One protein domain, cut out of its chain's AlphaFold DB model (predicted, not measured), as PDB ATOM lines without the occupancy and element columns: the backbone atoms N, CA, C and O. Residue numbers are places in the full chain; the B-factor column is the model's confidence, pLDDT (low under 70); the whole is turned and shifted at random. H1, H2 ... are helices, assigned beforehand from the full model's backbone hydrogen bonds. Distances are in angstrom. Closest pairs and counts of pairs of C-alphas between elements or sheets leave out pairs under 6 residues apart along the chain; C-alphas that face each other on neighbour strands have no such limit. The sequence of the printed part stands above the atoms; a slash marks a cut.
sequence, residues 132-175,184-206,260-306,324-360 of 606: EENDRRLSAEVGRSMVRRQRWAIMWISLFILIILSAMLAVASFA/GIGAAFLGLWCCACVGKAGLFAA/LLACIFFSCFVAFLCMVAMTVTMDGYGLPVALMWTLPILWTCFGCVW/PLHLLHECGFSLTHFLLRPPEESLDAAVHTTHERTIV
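AT A GLANCE: This is residues 132 to 175, 184 to 206, 260 to 306 and 324 to 360 of the 606 residues of the protein "Hypothetical protein" of Symbiodinium natans (UniProt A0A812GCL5). A long helix, H1, runs along most of an elongated, open assembly of helices; H2, H3 and H4 follow in turn on one side, neighbours running opposite ways, with H3 and H4 as a hairpin whose helices touch only near its turn. H5 and H6 come end to end along another side, H6 packing on the first part of H1 while residues 154 to 164 of H1 stand free. The printed part has 151 residues with six named helices, H1 to H6 in order, and no named strand; its class is all helix. It is only just extended, close to loose, with a radius of gyration of the C-alphas of 22.3 A and spans of 78 by 43 by 24 A.

IN THESE COORDINATES: H1, residues 132 to 173, starts with C-alpha 132 at (53.120, -32.936, 0.730) and measures 60.7 A. H2 is residues 184 to 206, 33.3 A, and H3 is residues 260 to 281, 32.1 A. H4, residues 286 to 306, measures 29.1 A and begins with C-alpha 286 at (12.755, -53.575, -49.858). H5 is residues 324 to 340, 22.8 A. H6, residues 344 to 359, measures 22.4 A and ends with C-alpha 359 at (58.237, -20.615, -3.888).

HOW THE PARTS SIT: H1 touches H6 with residues 134 to 145 alone, the closest C-alphas being those of Leu 138 and Thr 354, 5.9 A apart, at a steep tilt of 41 degrees, opposite ways. H1 and H2 are close but not clearly touching, with the C-alphas of Met 168 and Gly 186 closest at 7.2 A. H2 touches H3 at a shallow tilt of 17 degrees, opposite ways, with Gly 202 and Leu 260 closest, their C-alphas 6.0 A apart. H3 and H4 form a hairpin at a shallow tilt of 9 degrees; residues 275 to 280 touch residues 286 to 290, and the C-alphas of Thr 279 and Gly 286 are closest at 5.6 A. H4 has a kink of 25 degrees near residue 293. H5 and H2 are near each other, and H5 is close to but not clearly touching H1, with the C-alphas of Ala 153 and Leu 339 closest at 7.4 A. H1 and H3 are apart, and so are H5 and H6. Every O i to N i+4 pair is within hydrogen-bond range in H1, H2, H3, H5 and H6; in H4 it is 16 of 17.

THE WHOLE: The two C-alphas farthest apart, those of Gly 284 and Val 360, are 78.0 A apart. Three cuts leave out residues 176 to 183, 207 to 259 and 307 to 323, with C-alpha gaps of 11.8 A, 7.9 A and 20.4 A. Of the links that are printed whole, H3 to H4 and H5 to H6 are tight. The mean pLDDT of the printed part is 70.8; 79 residues are under 70, among them residues 194 to 206, 273 to 290 and 324 to 344.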
ATOM      1  N   GLU A 132      54.502 -32.481   0.920       90.31
ATOM      2  CA  GLU A 132      53.120 -32.936   0.730       90.31
ATOM      3  C   GLU A 132      52.177 -31.794   0.321       90.31
ATOM      4  O   GLU A 132      51.296 -31.981  -0.518       90.31
ATOM      5  N   GLU A 133      52.326 -30.604   0.905       86.94
ATOM      6  CA  GLU A 133      51.523 -29.440   0.536       86.94
ATOM      7  C   GLU A 133      51.852 -28.938  -0.874       86.94
ATOM      8  O   GLU A 133      50.931 -28.656  -1.646       86.94
ATOM      9  N   ASN A 134      53.133 -28.881  -1.241       81.31
ATOM     10  CA  ASN A 134      53.567 -28.542  -2.594       81.31
ATOM     11  C   ASN A 134      53.047 -29.565  -3.614       81.31
ATOM     12  O   ASN A 134      52.466 -29.166  -4.625       81.31
ATOM     13  N   ASP A 135      53.137 -30.861  -3.313       85.50
ATOM     14  CA  ASP A 135      52.633 -31.949  -4.155       85.50
ATOM     15  C   ASP A 135      51.108 -31.879  -4.310       85.50
ATOM     16  O   ASP A 135      50.574 -32.070  -5.406       85.50
ATOM     17  N   ARG A 136      50.377 -31.538  -3.239       89.38
ATOM     18  CA  ARG A 136      48.922 -31.312  -3.289       89.38
ATOM     19  C   ARG A 136      48.564 -30.100  -4.138       89.38
ATOM     20  O   ARG A 136      47.628 -30.177  -4.935       89.38
ATOM     21  N   ARG A 137      49.278 -28.982  -3.982       84.69
ATOM     22  CA  ARG A 137      49.058 -27.759  -4.775       84.69
ATOM     23  C   ARG A 137      49.331 -28.017  -6.254       84.69
ATOM     24  O   ARG A 137      48.517 -27.620  -7.089       84.69
ATOM     25  N   LEU A 138      50.411 -28.740  -6.552       82.81
ATOM     26  CA  LEU A 138      50.763 -29.162  -7.900       82.81
ATOM     27  C   LEU A 138      49.680 -30.060  -8.495       82.81
ATOM     28  O   LEU A 138      49.130 -29.744  -9.548       82.81
ATOM     29  N   SER A 139      49.291 -31.113  -7.777       87.31
ATOM     30  CA  SER A 139      48.221 -32.024  -8.198       87.31
ATOM     31  C   SER A 139      46.904 -31.282  -8.457       87.31
ATOM     32  O   SER A 139      46.211 -31.553  -9.438       87.31
ATOM     33  N   ALA A 140      46.567 -30.294  -7.622       87.88
ATOM     34  CA  ALA A 140      45.370 -29.477  -7.795       87.88
ATOM     35  C   ALA A 140      45.433 -28.571  -9.039       87.88
ATOM     36  O   ALA A 140      44.422 -28.418  -9.727       87.88
ATOM     37  N   GLU A 141      46.583 -27.966  -9.355       83.81
ATOM     38  CA  GLU A 141      46.735 -27.151 -10.571       83.81
ATOM     39  C   GLU A 141      46.736 -28.012 -11.835       83.81
ATOM     40  O   GLU A 141      46.062 -27.661 -12.807       83.81
ATOM     41  N   VAL A 142      47.404 -29.168 -11.805       84.12
ATOM     42  CA  VAL A 142      47.355 -30.156 -12.892       84.12
ATOM     43  C   VAL A 142      45.910 -30.597 -13.131       84.12
ATOM     44  O   VAL A 142      45.434 -30.532 -14.265       84.12
ATOM     45  N   GLY A 143      45.158 -30.908 -12.069       88.50
ATOM     46  CA  GLY A 143      43.729 -31.217 -12.158       88.50
ATOM     47  C   GLY A 143      42.900 -30.075 -12.761       88.50
ATOM     48  O   GLY A 143      42.102 -30.297 -13.671       88.50
ATOM     49  N   ARG A 144      43.123 -28.819 -12.341       89.12
ATOM     50  CA  ARG A 144      42.455 -27.640 -12.935       89.12
ATOM     51  C   ARG A 144      42.805 -27.448 -14.411       89.12
ATOM     52  O   ARG A 144      41.947 -27.055 -15.202       89.12
ATOM     53  N   SER A 145      44.057 -27.683 -14.791       84.50
ATOM     54  CA  SER A 145      44.521 -27.632 -16.182       84.50
ATOM     55  C   SER A 145      43.839 -28.712 -17.027       84.50
ATOM     56  O   SER A 145      43.300 -28.409 -18.094       84.50
ATOM     57  N   MET A 146      43.746 -29.938 -16.505       84.94
ATOM     58  CA  MET A 146      43.070 -31.063 -17.154       84.94
ATOM     59  C   MET A 146      41.573 -30.790 -17.357       84.94
ATOM     60  O   MET A 146      41.074 -30.928 -18.473       84.94
ATOM     61  N   VAL A 147      40.869 -30.290 -16.334       89.25
ATOM     62  CA  VAL A 147      39.445 -29.917 -16.442       89.25
ATOM     63  C   VAL A 147      39.231 -28.799 -17.466       89.25
ATOM     64  O   VAL A 147      38.281 -28.854 -18.251       89.25
ATOM     65  N   ARG A 148      40.110 -27.785 -17.510       87.88
ATOM     66  CA  ARG A 148      40.047 -26.729 -18.537       87.88
ATOM     67  C   ARG A 148      40.168 -27.321 -19.938       87.88
ATOM     68  O   ARG A 148      39.361 -26.983 -20.798       87.88
ATOM     69  N   ARG A 149      41.118 -28.229 -20.166       79.94
ATOM     70  CA  ARG A 149      41.288 -28.885 -21.473       79.94
ATOM     71  C   ARG A 149      40.118 -29.768 -21.839       79.94
ATOM     72  O   ARG A 149      39.671 -29.705 -22.975       79.94
ATOM     73  N   GLN A 150      39.579 -30.520 -20.887       86.88
ATOM     74  CA  GLN A 150      38.387 -31.322 -21.120       86.88
ATOM     75  C   GLN A 150      37.212 -30.439 -21.560       86.88
ATOM     76  O   GLN A 150      36.524 -30.773 -22.518       86.88
ATOM     77  N   ARG A 151      37.025 -29.268 -20.935       90.12
ATOM     78  CA  ARG A 151      36.014 -28.289 -21.366       90.12
ATOM     79  C   ARG A 151      36.280 -27.762 -22.775       90.12
ATOM     80  O   ARG A 151      35.353 -27.732 -23.575       90.12
ATOM     81  N   TRP A 152      37.521 -27.397 -23.099       89.38
ATOM     82  CA  TRP A 152      37.891 -26.977 -24.457       89.38
ATOM     83  C   TRP A 152      37.645 -28.078 -25.488       89.38
ATOM     84  O   TRP A 152      37.048 -27.808 -26.525       89.38
ATOM     85  N   ALA A 153      38.034 -29.317 -25.192       85.00
ATOM     86  CA  ALA A 153      37.797 -30.466 -26.056       85.00
ATOM     87  C   ALA A 153      36.297 -30.700 -26.274       85.00
ATOM     88  O   ALA A 153      35.871 -30.855 -27.413       85.00
ATOM     89  N   ILE A 154      35.483 -30.646 -25.211       86.31
ATOM     90  CA  ILE A 154      34.022 -30.748 -25.315       86.31
ATOM     91  C   ILE A 154      33.466 -29.622 -26.193       86.31
ATOM     92  O   ILE A 154      32.702 -29.908 -27.107       86.31
ATOM     93  N   MET A 155      33.882 -28.367 -25.983       90.12
ATOM     94  CA  MET A 155      33.431 -27.241 -26.812       90.12
ATOM     95  C   MET A 155      33.795 -27.422 -28.291       90.12
ATOM     96  O   MET A 155      32.948 -27.197 -29.152       90.12
ATOM     97  N   TRP A 156      35.016 -27.868 -28.598       88.62
ATOM     98  CA  TRP A 156      35.449 -28.131 -29.974       88.62
ATOM     99  C   TRP A 156      34.689 -29.290 -30.616       88.62
ATOM    100  O   TRP A 156      34.286 -29.187 -31.772       88.62
ATOM    101  N   ILE A 157      34.441 -30.366 -29.867       84.06
ATOM    102  CA  ILE A 157      33.625 -31.494 -30.328       84.06
ATOM    103  C   ILE A 157      32.193 -31.024 -30.612       84.06
ATOM    104  O   ILE A 157      31.656 -31.326 -31.676       84.06
ATOM    105  N   SER A 158      31.585 -30.245 -29.713       86.19
ATOM    106  CA  SER A 158      30.245 -29.683 -29.911       86.19
ATOM    107  C   SER A 158      30.179 -28.748 -31.121       86.19
ATOM    108  O   SER A 158      29.253 -28.862 -31.921       86.19
ATOM    109  N   LEU A 159      31.168 -27.867 -31.305       90.62
ATOM    110  CA  LEU A 159      31.252 -26.984 -32.470       90.62
ATOM    111  C   LEU A 159      31.385 -27.783 -33.773       90.62
ATOM    112  O   LEU A 159      30.699 -27.492 -34.750       90.62
ATOM    113  N   PHE A 160      32.222 -28.819 -33.778       84.25
ATOM    114  CA  PHE A 160      32.405 -29.692 -34.934       84.25
ATOM    115  C   PHE A 160      31.116 -30.446 -35.296       84.25
ATOM    116  O   PHE A 160      30.745 -30.497 -36.468       84.25
ATOM    117  N   ILE A 161      30.377 -30.946 -34.297       82.19
ATOM    118  CA  ILE A 161      29.051 -31.553 -34.492       82.19
ATOM    119  C   ILE A 161      28.073 -30.544 -35.107       82.19
ATOM    120  O   ILE A 161      27.382 -30.877 -36.067       82.19
ATOM    121  N   LEU A 162      28.028 -29.306 -34.604       86.25
ATOM    122  CA  LEU A 162      27.143 -28.263 -35.132       86.25
ATOM    123  C   LEU A 162      27.458 -27.906 -36.591       86.25
ATOM    124  O   LEU A 162      26.532 -27.742 -37.386       86.25
ATOM    125  N   ILE A 163      28.740 -27.826 -36.959       84.81
ATOM    126  CA  ILE A 163      29.170 -27.584 -38.346       84.81
ATOM    127  C   ILE A 163      28.670 -28.704 -39.262       84.81
ATOM    128  O   ILE A 163      28.137 -28.433 -40.336       84.81
ATOM    129  N   ILE A 164      28.785 -29.957 -38.823       81.56
ATOM    130  CA  ILE A 164      28.362 -31.115 -39.616       81.56
ATOM    131  C   ILE A 164      26.848 -31.185 -39.740       81.56
ATOM    132  O   ILE A 164      26.349 -31.367 -40.847       81.56
ATOM    133  N   LEU A 165      26.108 -30.966 -38.652       82.56
ATOM    134  CA  LEU A 165      24.647 -30.884 -38.703       82.56
ATOM    135  C   LEU A 165      24.183 -29.761 -39.640       82.56
ATOM    136  O   LEU A 165      23.265 -29.964 -40.431       82.56
ATOM    137  N   SER A 166      24.853 -28.607 -39.612       84.19
ATOM    138  CA  SER A 166      24.558 -27.485 -40.511       84.19
ATOM    139  C   SER A 166      24.839 -27.838 -41.973       84.19
ATOM    140  O   SER A 166      24.028 -27.536 -42.846       84.19
ATOM    141  N   ALA A 167      25.950 -28.527 -42.251       82.44
ATOM    142  CA  ALA A 167      26.278 -29.009 -43.590       82.44
ATOM    143  C   ALA A 167      25.262 -30.053 -44.087       82.44
ATOM    144  O   ALA A 167      24.827 -29.986 -45.235       82.44
ATOM    145  N   MET A 168      24.832 -30.976 -43.220       79.88
ATOM    146  CA  MET A 168      23.792 -31.957 -43.542       79.88
ATOM    147  C   MET A 168      22.452 -31.284 -43.852       79.88
ATOM    148  O   MET A 168      21.811 -31.644 -44.837       79.88
ATOM    149  N   LEU A 169      22.045 -30.286 -43.060       82.81
ATOM    150  CA  LEU A 169      20.830 -29.503 -43.308       82.81
ATOM    151  C   LEU A 169      20.909 -28.734 -44.628       82.81
ATOM    152  O   LEU A 169      19.947 -28.748 -45.392       82.81
ATOM    153  N   ALA A 170      22.059 -28.124 -44.928       83.31
ATOM    154  CA  ALA A 170      22.281 -27.450 -46.201       83.31
ATOM    155  C   ALA A 170      22.123 -28.430 -47.375       83.31
ATOM    156  O   ALA A 170      21.325 -28.183 -48.275       83.31
ATOM    157  N   VAL A 171      22.794 -29.587 -47.336       80.19
ATOM    158  CA  VAL A 171      22.673 -30.620 -48.381       80.19
ATOM    159  C   VAL A 171      21.229 -31.100 -48.535       80.19
ATOM    160  O   VAL A 171      20.746 -31.206 -49.661       80.19
ATOM    161  N   ALA A 172      20.518 -31.336 -47.429       75.69
ATOM    162  CA  ALA A 172      19.113 -31.735 -47.464       75.69
ATOM    163  C   ALA A 172      18.219 -30.658 -48.101       75.69
ATOM    164  O   ALA A 172      17.332 -30.991 -48.880       75.69
ATOM    165  N   SER A 173      18.480 -29.374 -47.832       81.12
ATOM    166  CA  SER A 173      17.716 -28.262 -48.414       81.12
ATOM    167  C   SER A 173      17.961 -28.037 -49.912       81.12
ATOM    168  O   SER A 173      17.111 -27.457 -50.580       81.12
ATOM    169  N   PHE A 174      19.086 -28.518 -50.454       79.62
ATOM    170  CA  PHE A 174      19.391 -28.460 -51.890       79.62
ATOM    171  C   PHE A 174      19.002 -29.736 -52.653       79.62
ATOM    172  O   PHE A 174      19.190 -29.795 -53.869       79.62
ATOM    173  N   ALA A 175      18.469 -30.762 -51.979       72.06
ATOM    174  CA  ALA A 175      18.075 -32.001 -52.637       72.06
ATOM    175  C   ALA A 175      16.760 -31.802 -53.425       72.06
ATOM    176  O   ALA A 175      15.744 -31.440 -52.829       72.06
ATOM    177  N   GLY A 184      19.752 -41.730 -48.778       71.06
ATOM    178  CA  GLY A 184      20.748 -42.799 -48.639       71.06
ATOM    179  C   GLY A 184      22.142 -42.275 -48.281       71.06
ATOM    180  O   GLY A 184      22.803 -42.828 -47.402       71.06
ATOM    181  N   ILE A 185      22.564 -41.166 -48.895       71.06
ATOM    182  CA  ILE A 185      23.843 -40.513 -48.580       71.06
ATOM    183  C   ILE A 185      23.820 -39.958 -47.147       71.06
ATOM    184  O   ILE A 185      24.754 -40.206 -46.384       71.06
ATOM    185  N   GLY A 186      22.734 -39.288 -46.742       70.38
ATOM    186  CA  GLY A 186      22.571 -38.793 -45.370       70.38
ATOM    187  C   GLY A 186      22.640 -39.905 -44.315       70.38
ATOM    188  O   GLY A 186      23.353 -39.767 -43.320       70.38
ATOM    189  N   ALA A 187      21.969 -41.036 -44.556       72.50
ATOM    190  CA  ALA A 187      21.997 -42.196 -43.665       72.50
ATOM    191  C   ALA A 187      23.381 -42.868 -43.610       72.50
ATOM    192  O   ALA A 187      23.830 -43.255 -42.530       72.50
ATOM    193  N   ALA A 188      24.092 -42.957 -44.741       71.56
ATOM    194  CA  ALA A 188      25.448 -43.503 -44.789       71.56
ATOM    195  C   ALA A 188      26.442 -42.637 -43.997       71.56
ATOM    196  O   ALA A 188      27.232 -43.174 -43.218       71.56
ATOM    197  N   PHE A 189      26.364 -41.307 -44.127       72.31
ATOM    198  CA  PHE A 189      27.185 -40.390 -43.331       72.31
ATOM    199  C   PHE A 189      26.865 -40.483 -41.836       72.31
ATOM    200  O   PHE A 189      27.791 -40.534 -41.025       72.31
ATOM    201  N   LEU A 190      25.585 -40.580 -41.461       72.75
ATOM    202  CA  LEU A 190      25.181 -40.747 -40.063       72.75
ATOM    203  C   LEU A 190      25.658 -42.092 -39.483       72.75
ATOM    204  O   LEU A 190      26.119 -42.147 -38.345       72.75
ATOM    205  N   GLY A 191      25.608 -43.169 -40.273       71.56
ATOM    206  CA  GLY A 191      26.108 -44.491 -39.887       71.56
ATOM    207  C   GLY A 191      27.623 -44.513 -39.678       71.56
ATOM    208  O   GLY A 191      28.095 -44.953 -38.629       71.56
ATOM    209  N   LEU A 192      28.392 -43.971 -40.630       69.94
ATOM    210  CA  LEU A 192      29.848 -43.807 -40.510       69.94
ATOM    211  C   LEU A 192      30.226 -42.947 -39.297       69.94
ATOM    212  O   LEU A 192      31.183 -43.262 -38.586       69.94
ATOM    213  N   TRP A 193      29.444 -41.903 -39.024       70.00
ATOM    214  CA  TRP A 193      29.630 -41.040 -37.867       70.00
ATOM    215  C   TRP A 193      29.376 -41.763 -36.540       70.00
ATOM    216  O   TRP A 193      30.230 -41.737 -35.653       70.00
ATOM    217  N   CYS A 194      28.242 -42.456 -36.401       69.19
ATOM    218  CA  CYS A 194      27.929 -43.232 -35.201       69.19
ATOM    219  C   CYS A 194      29.001 -44.294 -34.921       69.19
ATOM    220  O   CYS A 194      29.451 -44.420 -33.780       69.19
ATOM    221  N   CYS A 195      29.487 -44.990 -35.953       66.75
ATOM    222  CA  CYS A 195      30.590 -45.943 -35.819       66.75
ATOM    223  C   CYS A 195      31.890 -45.268 -35.344       66.75
ATOM    224  O   CYS A 195      32.557 -45.782 -34.443       66.75
ATOM    225  N   ALA A 196      32.228 -44.089 -35.880       67.44
ATOM    226  CA  ALA A 196      33.408 -43.334 -35.457       67.44
ATOM    227  C   ALA A 196      33.300 -42.816 -34.007       67.44
ATOM    228  O   ALA A 196      34.289 -42.834 -33.270       67.44
ATOM    229  N   CYS A 197      32.113 -42.382 -33.571       67.56
ATOM    230  CA  CYS A 197      31.876 -41.925 -32.200       67.56
ATOM    231  C   CYS A 197      31.939 -43.069 -31.180       67.56
ATOM    232  O   CYS A 197      32.578 -42.911 -30.138       67.56
ATOM    233  N   VAL A 198      31.335 -44.226 -31.477       68.19
ATOM    234  CA  VAL A 198      31.346 -45.384 -30.564       68.19
ATOM    235  C   VAL A 198      32.752 -45.979 -30.436       68.19
ATOM    236  O   VAL A 198      33.188 -46.260 -29.320       68.19
ATOM    237  N   GLY A 199      33.506 -46.080 -31.538       66.81
ATOM    238  CA  GLY A 199      34.903 -46.527 -31.495       66.81
ATOM    239  C   GLY A 199      35.788 -45.634 -30.614       66.81
ATOM    240  O   GLY A 199      36.599 -46.130 -29.834       66.81
ATOM    241  N   LYS A 200      35.579 -44.310 -30.663       59.75
ATOM    242  CA  LYS A 200      36.325 -43.345 -29.837       59.75
ATOM    243  C   LYS A 200      35.930 -43.376 -28.360       59.75
ATOM    244  O   LYS A 200      36.811 -43.270 -27.509       59.75
ATOM    245  N   ALA A 201      34.645 -43.546 -28.042       58.56
ATOM    246  CA  ALA A 201      34.191 -43.684 -26.657       58.56
ATOM    247  C   ALA A 201      34.777 -44.943 -25.987       58.56
ATOM    248  O   ALA A 201      35.203 -44.880 -24.835       58.56
ATOM    249  N   GLY A 202      34.880 -46.052 -26.731       60.44
ATOM    250  CA  GLY A 202      35.534 -47.278 -26.266       60.44
ATOM    251  C   GLY A 202      37.033 -47.101 -25.997       60.44
ATOM    252  O   GLY A 202      37.521 -47.533 -24.954       60.44
ATOM    253  N   LEU A 203      37.758 -46.403 -26.882       55.31
ATOM    254  CA  LEU A 203      39.183 -46.099 -26.674       55.31
ATOM    255  C   LEU A 203      39.424 -45.192 -25.458       55.31
ATOM    256  O   LEU A 203      40.379 -45.415 -24.719       55.31
ATOM    257  N   PHE A 204      38.553 -44.207 -25.225       52.59
ATOM    258  CA  PHE A 204      38.657 -43.299 -24.079       52.59
ATOM    259  C   PHE A 204      38.398 -44.014 -22.742       52.59
ATOM    260  O   PHE A 204      39.088 -43.770 -21.753       52.59
ATOM    261  N   ALA A 205      37.430 -44.938 -22.712       55.50
ATOM    262  CA  ALA A 205      37.175 -45.776 -21.539       55.50
ATOM    263  C   ALA A 205      38.351 -46.728 -21.240       55.50
ATOM    264  O   ALA A 205      38.651 -46.987 -20.076       55.50
ATOM    265  N   ALA A 206      39.044 -47.209 -22.278       53.94
ATOM    266  CA  ALA A 206      40.217 -48.066 -22.130       53.94
ATOM    267  C   ALA A 206      41.473 -47.297 -21.673       53.94
ATOM    268  O   ALA A 206      42.229 -47.811 -20.850       53.94
ATOM    269  N   LEU A 260      35.499 -53.396 -24.439       60.56
ATOM    270  CA  LEU A 260      35.677 -53.261 -25.881       60.56
ATOM    271  C   LEU A 260      34.693 -54.157 -26.652       60.56
ATOM    272  O   LEU A 260      34.023 -53.683 -27.570       60.56
ATOM    273  N   LEU A 261      34.547 -55.422 -26.240       69.00
ATOM    274  CA  LEU A 261      33.583 -56.354 -26.834       69.00
ATOM    275  C   LEU A 261      32.142 -55.849 -26.684       69.00
ATOM    276  O   LEU A 261      31.399 -55.848 -27.662       69.00
ATOM    277  N   ALA A 262      31.754 -55.355 -25.505       67.75
ATOM    278  CA  ALA A 262      30.419 -54.802 -25.277       67.75
ATOM    279  C   ALA A 262      30.125 -53.583 -26.175       67.75
ATOM    280  O   ALA A 262      29.037 -53.495 -26.748       67.75
ATOM    281  N   CYS A 263      31.093 -52.678 -26.362       58.06
ATOM    282  CA  CYS A 263      30.958 -51.546 -27.287       58.06
ATOM    283  C   CYS A 263      30.790 -51.997 -28.746       58.06
ATOM    284  O   CYS A 263      29.941 -51.453 -29.457       58.06
ATOM    285  N   ILE A 264      31.552 -53.006 -29.186       67.25
ATOM    286  CA  ILE A 264      31.431 -53.572 -30.538       67.25
ATOM    287  C   ILE A 264      30.034 -54.177 -30.724       67.25
ATOM    288  O   ILE A 264      29.330 -53.800 -31.662       67.25
ATOM    289  N   PHE A 265      29.582 -55.022 -29.793       70.44
ATOM    290  CA  PHE A 265      28.248 -55.629 -29.844       70.44
ATOM    291  C   PHE A 265      27.128 -54.584 -29.881       70.44
ATOM    292  O   PHE A 265      26.205 -54.708 -30.687       70.44
ATOM    293  N   PHE A 266      27.221 -53.531 -29.064       67.31
ATOM    294  CA  PHE A 266      26.224 -52.462 -29.048       67.31
ATOM    295  C   PHE A 266      26.175 -51.698 -30.380       67.31
ATOM    296  O   PHE A 266      25.091 -51.448 -30.904       67.31
ATOM    297  N   SER A 267      27.332 -51.387 -30.978       62.03
ATOM    298  CA  SER A 267      27.386 -50.709 -32.282       62.03
ATOM    299  C   SER A 267      26.784 -51.550 -33.414       62.03
ATOM    300  O   SER A 267      25.973 -51.043 -34.191       62.03
ATOM    301  N   CYS A 268      27.098 -52.850 -33.460       71.62
ATOM    302  CA  CYS A 268      26.513 -53.783 -34.422       71.62
ATOM    303  C   CYS A 268      24.996 -53.913 -34.236       71.62
ATOM    304  O   CYS A 268      24.257 -53.959 -35.219       71.62
ATOM    305  N   PHE A 269      24.521 -53.925 -32.988       73.00
ATOM    306  CA  PHE A 269      23.098 -54.015 -32.674       73.00
ATOM    307  C   PHE A 269      22.320 -52.765 -33.112       73.00
ATOM    308  O   PHE A 269      21.269 -52.886 -33.739       73.00
ATOM    309  N   VAL A 270      22.851 -51.564 -32.860       64.94
ATOM    310  CA  VAL A 270      22.234 -50.307 -33.319       64.94
ATOM    311  C   VAL A 270      22.199 -50.241 -34.848       64.94
ATOM    312  O   VAL A 270      21.163 -49.901 -35.418       64.94
ATOM    313  N   ALA A 271      23.287 -50.624 -35.528       68.50
ATOM    314  CA  ALA A 271      23.319 -50.682 -36.990       68.50
ATOM    315  C   ALA A 271      22.269 -51.658 -37.550       68.50
ATOM    316  O   ALA A 271      21.568 -51.332 -38.509       68.50
ATOM    317  N   PHE A 272      22.111 -52.826 -36.919       73.94
ATOM    318  CA  PHE A 272      21.087 -53.802 -37.283       73.94
ATOM    319  C   PHE A 272      19.669 -53.237 -37.125       73.94
ATOM    320  O   PHE A 272      18.875 -53.324 -38.060       73.94
ATOM    321  N   LEU A 273      19.359 -52.598 -35.993       68.38
ATOM    322  CA  LEU A 273      18.046 -51.989 -35.764       68.38
ATOM    323  C   LEU A 273      17.732 -50.875 -36.769       68.38
ATOM    324  O   LEU A 273      16.613 -50.823 -37.280       68.38
ATOM    325  N   CYS A 274      18.711 -50.030 -37.108       65.56
ATOM    326  CA  CYS A 274      18.551 -49.008 -38.144       65.56
ATOM    327  C   CYS A 274      18.242 -49.630 -39.514       65.56
ATOM    328  O   CYS A 274      17.347 -49.156 -40.211       65.56
ATOM    329  N   MET A 275      18.926 -50.718 -39.886       65.25
ATOM    330  CA  MET A 275      18.651 -51.419 -41.146       65.25
ATOM    331  C   MET A 275      17.267 -52.074 -41.164       65.25
ATOM    332  O   MET A 275      16.563 -51.981 -42.170       65.25
ATOM    333  N   VAL A 276      16.842 -52.696 -40.060       68.88
ATOM    334  CA  VAL A 276      15.494 -53.274 -39.939       68.88
ATOM    335  C   VAL A 276      14.434 -52.182 -40.065       68.88
ATOM    336  O   VAL A 276      13.506 -52.334 -40.856       68.88
ATOM    337  N   ALA A 277      14.600 -51.055 -39.366       65.25
ATOM    338  CA  ALA A 277      13.686 -49.921 -39.459       65.25
ATOM    339  C   ALA A 277      13.583 -49.392 -40.899       65.25
ATOM    340  O   ALA A 277      12.474 -49.243 -41.407       65.25
ATOM    341  N   MET A 278      14.713 -49.209 -41.594       63.94
ATOM    342  CA  MET A 278      14.716 -48.785 -43.000       63.94
ATOM    343  C   MET A 278      14.011 -49.786 -43.922       63.94
ATOM    344  O   MET A 278      13.270 -49.379 -44.816       63.94
ATOM    345  N   THR A 279      14.197 -51.087 -43.681       63.53
ATOM    346  CA  THR A 279      13.568 -52.158 -44.472       63.53
ATOM    347  C   THR A 279      12.051 -52.183 -44.284       63.53
ATOM    348  O   THR A 279      11.325 -52.413 -45.245       63.53
ATOM    349  N   VAL A 280      11.568 -51.908 -43.068       65.94
ATOM    350  CA  VAL A 280      10.131 -51.846 -42.753       65.94
ATOM    351  C   VAL A 280       9.478 -50.582 -43.320       65.94
ATOM    352  O   VAL A 280       8.315 -50.622 -43.695       65.94
ATOM    353  N   THR A 281      10.208 -49.469 -43.428       63.50
ATOM    354  CA  THR A 281       9.658 -48.202 -43.953       63.50
ATOM    355  C   THR A 281       9.630 -48.091 -45.483       63.50
ATOM    356  O   THR A 281       9.033 -47.155 -46.007       63.50
ATOM    357  N   MET A 282      10.278 -49.003 -46.217       62.47
ATOM    358  CA  MET A 282      10.341 -48.974 -47.685       62.47
ATOM    359  C   MET A 282       9.390 -50.013 -48.295       62.47
ATOM    360  O   MET A 282       9.794 -51.130 -48.633       62.47
ATOM    361  N   ASP A 283       8.119 -49.637 -48.446       51.94
ATOM    362  CA  ASP A 283       7.081 -50.501 -49.014       51.94
ATOM    363  C   ASP A 283       7.372 -50.897 -50.475       51.94
ATOM    364  O   ASP A 283       7.624 -50.066 -51.349       51.94
ATOM    365  N   GLY A 284       7.297 -52.203 -50.748       61.06
ATOM    366  CA  GLY A 284       7.099 -52.764 -52.092       61.06
ATOM    367  C   GLY A 284       8.321 -53.346 -52.809       61.06
ATOM    368  O   GLY A 284       8.149 -54.263 -53.607       61.06
ATOM    369  N   TYR A 285       9.549 -52.906 -52.505       58.66
ATOM    370  CA  TYR A 285      10.774 -53.423 -53.158       58.66
ATOM    371  C   TYR A 285      11.946 -53.693 -52.191       58.66
ATOM    372  O   TYR A 285      13.058 -54.002 -52.622       58.66
ATOM    373  N   GLY A 286      11.705 -53.601 -50.879       57.25
ATOM    374  CA  GLY A 286      12.755 -53.575 -49.858       57.25
ATOM    375  C   GLY A 286      13.464 -54.903 -49.582       57.25
ATOM    376  O   GLY A 286      14.656 -54.888 -49.304       57.25
ATOM    377  N   LEU A 287      12.799 -56.060 -49.680       63.88
ATOM    378  CA  LEU A 287      13.386 -57.325 -49.203       63.88
ATOM    379  C   LEU A 287      14.583 -57.834 -50.040       63.88
ATOM    380  O   LEU A 287      15.588 -58.215 -49.440       63.88
ATOM    381  N   PRO A 288      14.555 -57.821 -51.390       65.31
ATOM    382  CA  PRO A 288      15.694 -58.274 -52.190       65.31
ATOM    383  C   PRO A 288      16.891 -57.331 -52.068       65.31
ATOM    384  O   PRO A 288      18.027 -57.786 -51.993       65.31
ATOM    385  N   VAL A 289      16.636 -56.020 -51.996       62.56
ATOM    386  CA  VAL A 289      17.683 -55.006 -51.827       62.56
ATOM    387  C   VAL A 289      18.269 -55.095 -50.419       62.56
ATOM    388  O   VAL A 289      19.485 -55.165 -50.284       62.56
ATOM    389  N   ALA A 290      17.436 -55.204 -49.381       62.28
ATOM    390  CA  ALA A 290      17.896 -55.411 -48.013       62.28
ATOM    391  C   ALA A 290      18.758 -56.672 -47.912       62.28
ATOM    392  O   ALA A 290      19.888 -56.568 -47.461       62.28
ATOM    393  N   LEU A 291      18.311 -57.823 -48.432       70.31
ATOM    394  CA  LEU A 291      19.103 -59.061 -48.422       70.31
ATOM    395  C   LEU A 291      20.422 -58.935 -49.198       70.31
ATOM    396  O   LEU A 291      21.445 -59.455 -48.747       70.31
ATOM    397  N   MET A 292      20.421 -58.210 -50.321       70.50
ATOM    398  CA  MET A 292      21.619 -57.967 -51.128       70.50
ATOM    399  C   MET A 292      22.671 -57.126 -50.388       70.50
ATOM    400  O   MET A 292      23.858 -57.315 -50.634       70.50
ATOM    401  N   TRP A 293      22.271 -56.249 -49.462       65.25
ATOM    402  CA  TRP A 293      23.195 -55.431 -48.661       65.25
ATOM    403  C   TRP A 293      23.487 -56.020 -47.273       65.25
ATOM    404  O   TRP A 293      24.620 -55.938 -46.797       65.25
ATOM    405  N   THR A 294      22.518 -56.672 -46.626       65.19
ATOM    406  CA  THR A 294      22.677 -57.219 -45.271       65.19
ATOM    407  C   THR A 294      23.546 -58.467 -45.251       65.19
ATOM    408  O   THR A 294      24.310 -58.643 -44.306       65.19
ATOM    409  N   LEU A 295      23.468 -59.332 -46.271       70.25
ATOM    410  CA  LEU A 295      24.263 -60.563 -46.312       70.25
ATOM    411  C   LEU A 295      25.769 -60.289 -46.470       70.25
ATOM    412  O   LEU A 295      26.533 -60.869 -45.702       70.25
ATOM    413  N   PRO A 296      26.230 -59.376 -47.350       68.38
ATOM    414  CA  PRO A 296      27.645 -59.015 -47.421       68.38
ATOM    415  C   PRO A 296      28.167 -58.344 -46.152       68.38
ATOM    416  O   PRO A 296      29.290 -58.639 -45.751       68.38
ATOM    417  N   ILE A 297      27.369 -57.483 -45.505       65.38
ATOM    418  CA  ILE A 297      27.754 -56.796 -44.260       65.38
ATOM    419  C   ILE A 297      27.844 -57.793 -43.103       65.38
ATOM    420  O   ILE A 297      28.846 -57.821 -42.395       65.38
ATOM    421  N   LEU A 298      26.849 -58.673 -42.941       70.56
ATOM    422  CA  LEU A 298      26.907 -59.740 -41.940       70.56
ATOM    423  C   LEU A 298      28.075 -60.688 -42.214       70.56
ATOM    424  O   LEU A 298      28.783 -61.033 -41.277       70.56
ATOM    425  N   TRP A 299      28.330 -61.046 -43.476       74.12
ATOM    426  CA  TRP A 299      29.466 -61.884 -43.865       74.12
ATOM    427  C   TRP A 299      30.818 -61.212 -43.596       74.12
ATOM    428  O   TRP A 299      31.740 -61.874 -43.130       74.12
ATOM    429  N   THR A 300      30.950 -59.902 -43.825       67.12
ATOM    430  CA  THR A 300      32.180 -59.163 -43.487       67.12
ATOM    431  C   THR A 300      32.349 -59.003 -41.983       67.12
ATOM    432  O   THR A 300      33.445 -59.236 -41.490       67.12
ATOM    433  N   CYS A 301      31.291 -58.704 -41.225       69.19
ATOM    434  CA  CYS A 301      31.365 -58.643 -39.764       69.19
ATOM    435  C   CYS A 301      31.716 -60.010 -39.152       69.19
ATOM    436  O   CYS A 301      32.622 -60.085 -38.322       69.19
ATOM    437  N   PHE A 302      31.067 -61.095 -39.594       72.69
ATOM    438  CA  PHE A 302      31.395 -62.453 -39.146       72.69
ATOM    439  C   PHE A 302      32.799 -62.867 -39.593       72.69
ATOM    440  O   PHE A 302      33.540 -63.438 -38.806       72.69
ATOM    441  N   GLY A 303      33.191 -62.530 -40.824       68.06
ATOM    442  CA  GLY A 303      34.519 -62.799 -41.373       68.06
ATOM    443  C   GLY A 303      35.635 -62.061 -40.636       68.06
ATOM    444  O   GLY A 303      36.678 -62.654 -40.377       68.06
ATOM    445  N   CYS A 304      35.424 -60.806 -40.233       62.56
ATOM    446  CA  CYS A 304      36.377 -60.032 -39.434       62.56
ATOM    447  C   CYS A 304      36.507 -60.576 -38.005       62.56
ATOM    448  O   CYS A 304      37.626 -60.715 -37.521       62.56
ATOM    449  N   VAL A 305      35.397 -60.940 -37.350       65.38
ATOM    450  CA  VAL A 305      35.426 -61.563 -36.011       65.38
ATOM    451  C   VAL A 305      36.061 -62.954 -36.070       65.38
ATOM    452  O   VAL A 305      36.887 -63.287 -35.226       65.38
ATOM    453  N   TRP A 306      35.739 -63.747 -37.093       63.44
ATOM    454  CA  TRP A 306      36.319 -65.073 -37.300       63.44
ATOM    455  C   TRP A 306      37.808 -65.001 -37.641       63.44
ATOM    456  O   TRP A 306      38.581 -65.766 -37.087       63.44
ATOM    457  N   PRO A 324      40.948 -48.042 -45.941       53.56
ATOM    458  CA  PRO A 324      40.223 -46.845 -45.508       53.56
ATOM    459  C   PRO A 324      40.054 -46.782 -43.986       53.56
ATOM    460  O   PRO A 324      40.142 -45.708 -43.401       53.56
ATOM    461  N   LEU A 325      39.857 -47.931 -43.330       51.91
ATOM    462  CA  LEU A 325      39.772 -48.045 -41.870       51.91
ATOM    463  C   LEU A 325      41.127 -47.832 -41.197       51.91
ATOM    464  O   LEU A 325      41.165 -47.274 -40.112       51.91
ATOM    465  N   HIS A 326      42.230 -48.209 -41.839       58.34
ATOM    466  CA  HIS A 326      43.590 -48.010 -41.363       58.34
ATOM    467  C   HIS A 326      44.038 -46.567 -41.593       58.34
ATOM    468  O   HIS A 326      44.692 -46.020 -40.722       58.34
ATOM    469  N   LEU A 327      43.618 -45.911 -42.683       53.50
ATOM    470  CA  LEU A 327      43.761 -44.460 -42.867       53.50
ATOM    471  C   LEU A 327      42.903 -43.673 -41.873       53.50
ATOM    472  O   LEU A 327      43.380 -42.699 -41.307       53.50
ATOM    473  N   LEU A 328      41.667 -44.100 -41.598       53.97
ATOM    474  CA  LEU A 328      40.829 -43.499 -40.553       53.97
ATOM    475  C   LEU A 328      41.341 -43.809 -39.143       53.97
ATOM    476  O   LEU A 328      41.169 -42.981 -38.253       53.97
ATOM    477  N   HIS A 329      41.985 -44.955 -38.929       59.47
ATOM    478  CA  HIS A 329      42.651 -45.305 -37.679       59.47
ATOM    479  C   HIS A 329      43.943 -44.505 -37.525       59.47
ATOM    480  O   HIS A 329      44.126 -43.906 -36.488       59.47
ATOM    481  N   GLU A 330      44.791 -44.372 -38.542       51.47
ATOM    482  CA  GLU A 330      46.021 -43.565 -38.505       51.47
ATOM    483  C   GLU A 330      45.703 -42.064 -38.378       51.47
ATOM    484  O   GLU A 330      46.242 -41.384 -37.503       51.47
ATOM    485  N   CYS A 331      44.747 -41.535 -39.154       52.88
ATOM    486  CA  CYS A 331      44.279 -40.151 -39.011       52.88
ATOM    487  C   CYS A 331      43.506 -39.935 -37.700       52.88
ATOM    488  O   CYS A 331      43.638 -38.890 -37.066       52.88
ATOM    489  N   GLY A 332      42.703 -40.910 -37.271       56.19
ATOM    490  CA  GLY A 332      41.915 -40.850 -36.043       56.19
ATOM    491  C   GLY A 332      42.765 -40.968 -34.783       56.19
ATOM    492  O   GLY A 332      42.512 -40.225 -33.835       56.19
ATOM    493  N   PHE A 333      43.778 -41.837 -34.790       54.44
ATOM    494  CA  PHE A 333      44.769 -42.059 -33.733       54.44
ATOM    495  C   PHE A 333      45.728 -40.876 -33.645       54.44
ATOM    496  O   PHE A 333      46.003 -40.418 -32.545       54.44
ATOM    497  N   SER A 334      46.127 -40.280 -34.776       56.47
ATOM    498  CA  SER A 334      46.873 -39.016 -34.780       56.47
ATOM    499  C   SER A 334      46.045 -37.869 -34.192       56.47
ATOM    500  O   SER A 334      46.529 -37.151 -33.323       56.47
ATOM    501  N   LEU A 335      44.755 -37.750 -34.539       54.91
ATOM    502  CA  LEU A 335      43.883 -36.713 -33.973       54.91
ATOM    503  C   LEU A 335      43.556 -36.953 -32.489       54.91
ATOM    504  O   LEU A 335      43.492 -36.000 -31.724       54.91
ATOM    505  N   THR A 336      43.353 -38.199 -32.049       55.69
ATOM    506  CA  THR A 336      43.126 -38.493 -30.619       55.69
ATOM    507  C   THR A 336      44.404 -38.364 -29.812       55.69
ATOM    508  O   THR A 336      44.355 -37.788 -28.739       55.69
ATOM    509  N   HIS A 337      45.553 -38.796 -30.320       60.62
ATOM    510  CA  HIS A 337      46.836 -38.547 -29.673       60.62
ATOM    511  C   HIS A 337      47.148 -37.041 -29.629       60.62
ATOM    512  O   HIS A 337      47.631 -36.560 -28.615       60.62
ATOM    513  N   PHE A 338      46.791 -36.267 -30.658       60.38
ATOM    514  CA  PHE A 338      46.945 -34.807 -30.674       60.38
ATOM    515  C   PHE A 338      45.949 -34.071 -29.757       60.38
ATOM    516  O   PHE A 338      46.297 -33.052 -29.170       60.38
ATOM    517  N   LEU A 339      44.718 -34.575 -29.601       59.03
ATOM    518  CA  LEU A 339      43.686 -33.962 -28.749       59.03
ATOM    519  C   LEU A 339      43.715 -34.444 -27.289       59.03
ATOM    520  O   LEU A 339      43.231 -33.728 -26.414       59.03
ATOM    521  N   LEU A 340      44.228 -35.649 -27.019       59.81
ATOM    522  CA  LEU A 340      44.186 -36.294 -25.699       59.81
ATOM    523  C   LEU A 340      45.549 -36.422 -25.035       59.81
ATOM    524  O   LEU A 340      45.592 -36.417 -23.805       59.81
ATOM    525  N   ARG A 341      46.655 -36.518 -25.789       56.62
ATOM    526  CA  ARG A 341      47.967 -36.430 -25.153       56.62
ATOM    527  C   ARG A 341      48.157 -34.970 -24.762       56.62
ATOM    528  O   ARG A 341      48.149 -34.108 -25.644       56.62
ATOM    529  N   PRO A 342      48.292 -34.655 -23.464       55.31
ATOM    530  CA  PRO A 342      48.696 -33.318 -23.087       55.31
ATOM    531  C   PRO A 342      50.013 -33.034 -23.823       55.31
ATOM    532  O   PRO A 342      50.905 -33.886 -23.773       55.31
ATOM    533  N   PRO A 343      50.164 -31.895 -24.526       62.34
ATOM    534  CA  PRO A 343      51.493 -31.490 -24.949       62.34
ATOM    535  C   PRO A 343      52.346 -31.487 -23.684       62.34
ATOM    536  O   PRO A 343      51.923 -30.922 -22.678       62.34
ATOM    537  N   GLU A 344      53.465 -32.195 -23.682       68.56
ATOM    538  CA  GLU A 344      54.348 -32.347 -22.514       68.56
ATOM    539  C   GLU A 344      54.660 -30.964 -21.898       68.56
ATOM    540  O   GLU A 344      54.458 -30.731 -20.707       68.56
ATOM    541  N   GLU A 345      54.852 -29.988 -22.790       71.06
ATOM    542  CA  GLU A 345      54.983 -28.544 -22.566       71.06
ATOM    543  C   GLU A 345      53.916 -27.916 -21.647       71.06
ATOM    544  O   GLU A 345      54.145 -26.931 -20.955       71.06
ATOM    545  N   SER A 346      52.718 -28.486 -21.606       68.69
ATOM    546  CA  SER A 346      51.577 -27.943 -20.873       68.69
ATOM    547  C   SER A 346      51.424 -28.509 -19.459       68.69
ATOM    548  O   SER A 346      50.717 -27.910 -18.642       68.69
ATOM    549  N   LEU A 347      52.021 -29.674 -19.180       73.56
ATOM    550  CA  LEU A 347      52.205 -30.161 -17.814       73.56
ATOM    551  C   LEU A 347      53.364 -29.394 -17.185       73.56
ATOM    552  O   LEU A 347      53.184 -28.833 -16.108       73.56
ATOM    553  N   ASP A 348      54.468 -29.254 -17.919       74.62
ATOM    554  CA  ASP A 348      55.621 -28.459 -17.501       74.62
ATOM    555  C   ASP A 348      55.213 -27.009 -17.223       74.62
ATOM    556  O   ASP A 348      55.501 -26.491 -16.150       74.62
ATOM    557  N   ALA A 349      54.416 -26.373 -18.090       75.19
ATOM    558  CA  ALA A 349      53.898 -25.027 -17.831       75.19
ATOM    559  C   ALA A 349      53.028 -24.936 -16.559       75.19
ATOM    560  O   ALA A 349      53.075 -23.930 -15.845       75.19
ATOM    561  N   ALA A 350      52.233 -25.966 -16.243       69.69
ATOM    562  CA  ALA A 350      51.412 -25.995 -15.028       69.69
ATOM    563  C   ALA A 350      52.260 -26.236 -13.765       69.69
ATOM    564  O   ALA A 350      52.009 -25.613 -12.727       69.69
ATOM    565  N   VAL A 351      53.279 -27.094 -13.869       72.25
ATOM    566  CA  VAL A 351      54.291 -27.323 -12.830       72.25
ATOM    567  C   VAL A 351      55.048 -26.027 -12.559       72.25
ATOM    568  O   VAL A 351      55.064 -25.571 -11.417       72.25
ATOM    569  N   HIS A 352      55.555 -25.371 -13.606       72.06
ATOM    570  CA  HIS A 352      56.224 -24.072 -13.536       72.06
ATOM    571  C   HIS A 352      55.336 -23.006 -12.890       72.06
ATOM    572  O   HIS A 352      55.750 -22.377 -11.923       72.06
ATOM    573  N   THR A 353      54.080 -22.858 -13.328       72.75
ATOM    574  CA  THR A 353      53.152 -21.860 -12.758       72.75
ATOM    575  C   THR A 353      52.863 -22.115 -11.274       72.75
ATOM    576  O   THR A 353      52.699 -21.177 -10.489       72.75
ATOM    577  N   THR A 354      52.769 -23.384 -10.860       66.94
ATOM    578  CA  THR A 354      52.546 -23.724  -9.447       66.94
ATOM    579  C   THR A 354      53.783 -23.416  -8.621       66.94
ATOM    580  O   THR A 354      53.672 -22.740  -7.602       66.94
ATOM    581  N   HIS A 355      54.946 -23.863  -9.095       68.06
ATOM    582  CA  HIS A 355      56.238 -23.626  -8.465       68.06
ATOM    583  C   HIS A 355      56.515 -22.125  -8.296       68.06
ATOM    584  O   HIS A 355      56.934 -21.683  -7.224       68.06
ATOM    585  N   GLU A 356      56.178 -21.328  -9.313       64.56
ATOM    586  CA  GLU A 356      56.234 -19.870  -9.260       64.56
ATOM    587  C   GLU A 356      55.380 -19.309  -8.125       64.56
ATOM    588  O   GLU A 356      55.854 -18.507  -7.332       64.56
ATOM    589  N   ARG A 357      54.133 -19.754  -7.982       64.88
ATOM    590  CA  ARG A 357      53.232 -19.211  -6.954       64.88
ATOM    591  C   ARG A 357      53.585 -19.641  -5.539       64.88
ATOM    592  O   ARG A 357      53.240 -18.936  -4.594       64.88
ATOM    593  N   THR A 358      54.205 -20.804  -5.368       67.56
ATOM    594  CA  THR A 358      54.485 -21.335  -4.033       67.56
ATOM    595  C   THR A 358      55.822 -20.857  -3.497       67.56
ATOM    596  O   THR A 358      55.885 -20.478  -2.328       67.56
ATOM    597  N   ILE A 359      56.857 -20.813  -4.340       79.62
ATOM    598  CA  ILE A 359      58.237 -20.615  -3.888       79.62
ATOM    599  C   ILE A 359      58.782 -19.224  -4.241       79.62
ATOM    600  O   ILE A 359      59.601 -18.697  -3.491       79.62
ATOM    601  N   VAL A 360      58.325 -18.587  -5.328       92.56
ATOM    602  CA  VAL A 360      58.801 -17.237  -5.669       92.56
ATOM    603  C   VAL A 360      58.322 -16.241  -4.620       92.56
ATOM    604  O   VAL A 360      57.144 -16.199  -4.242       92.56
TER     605      VAL A 360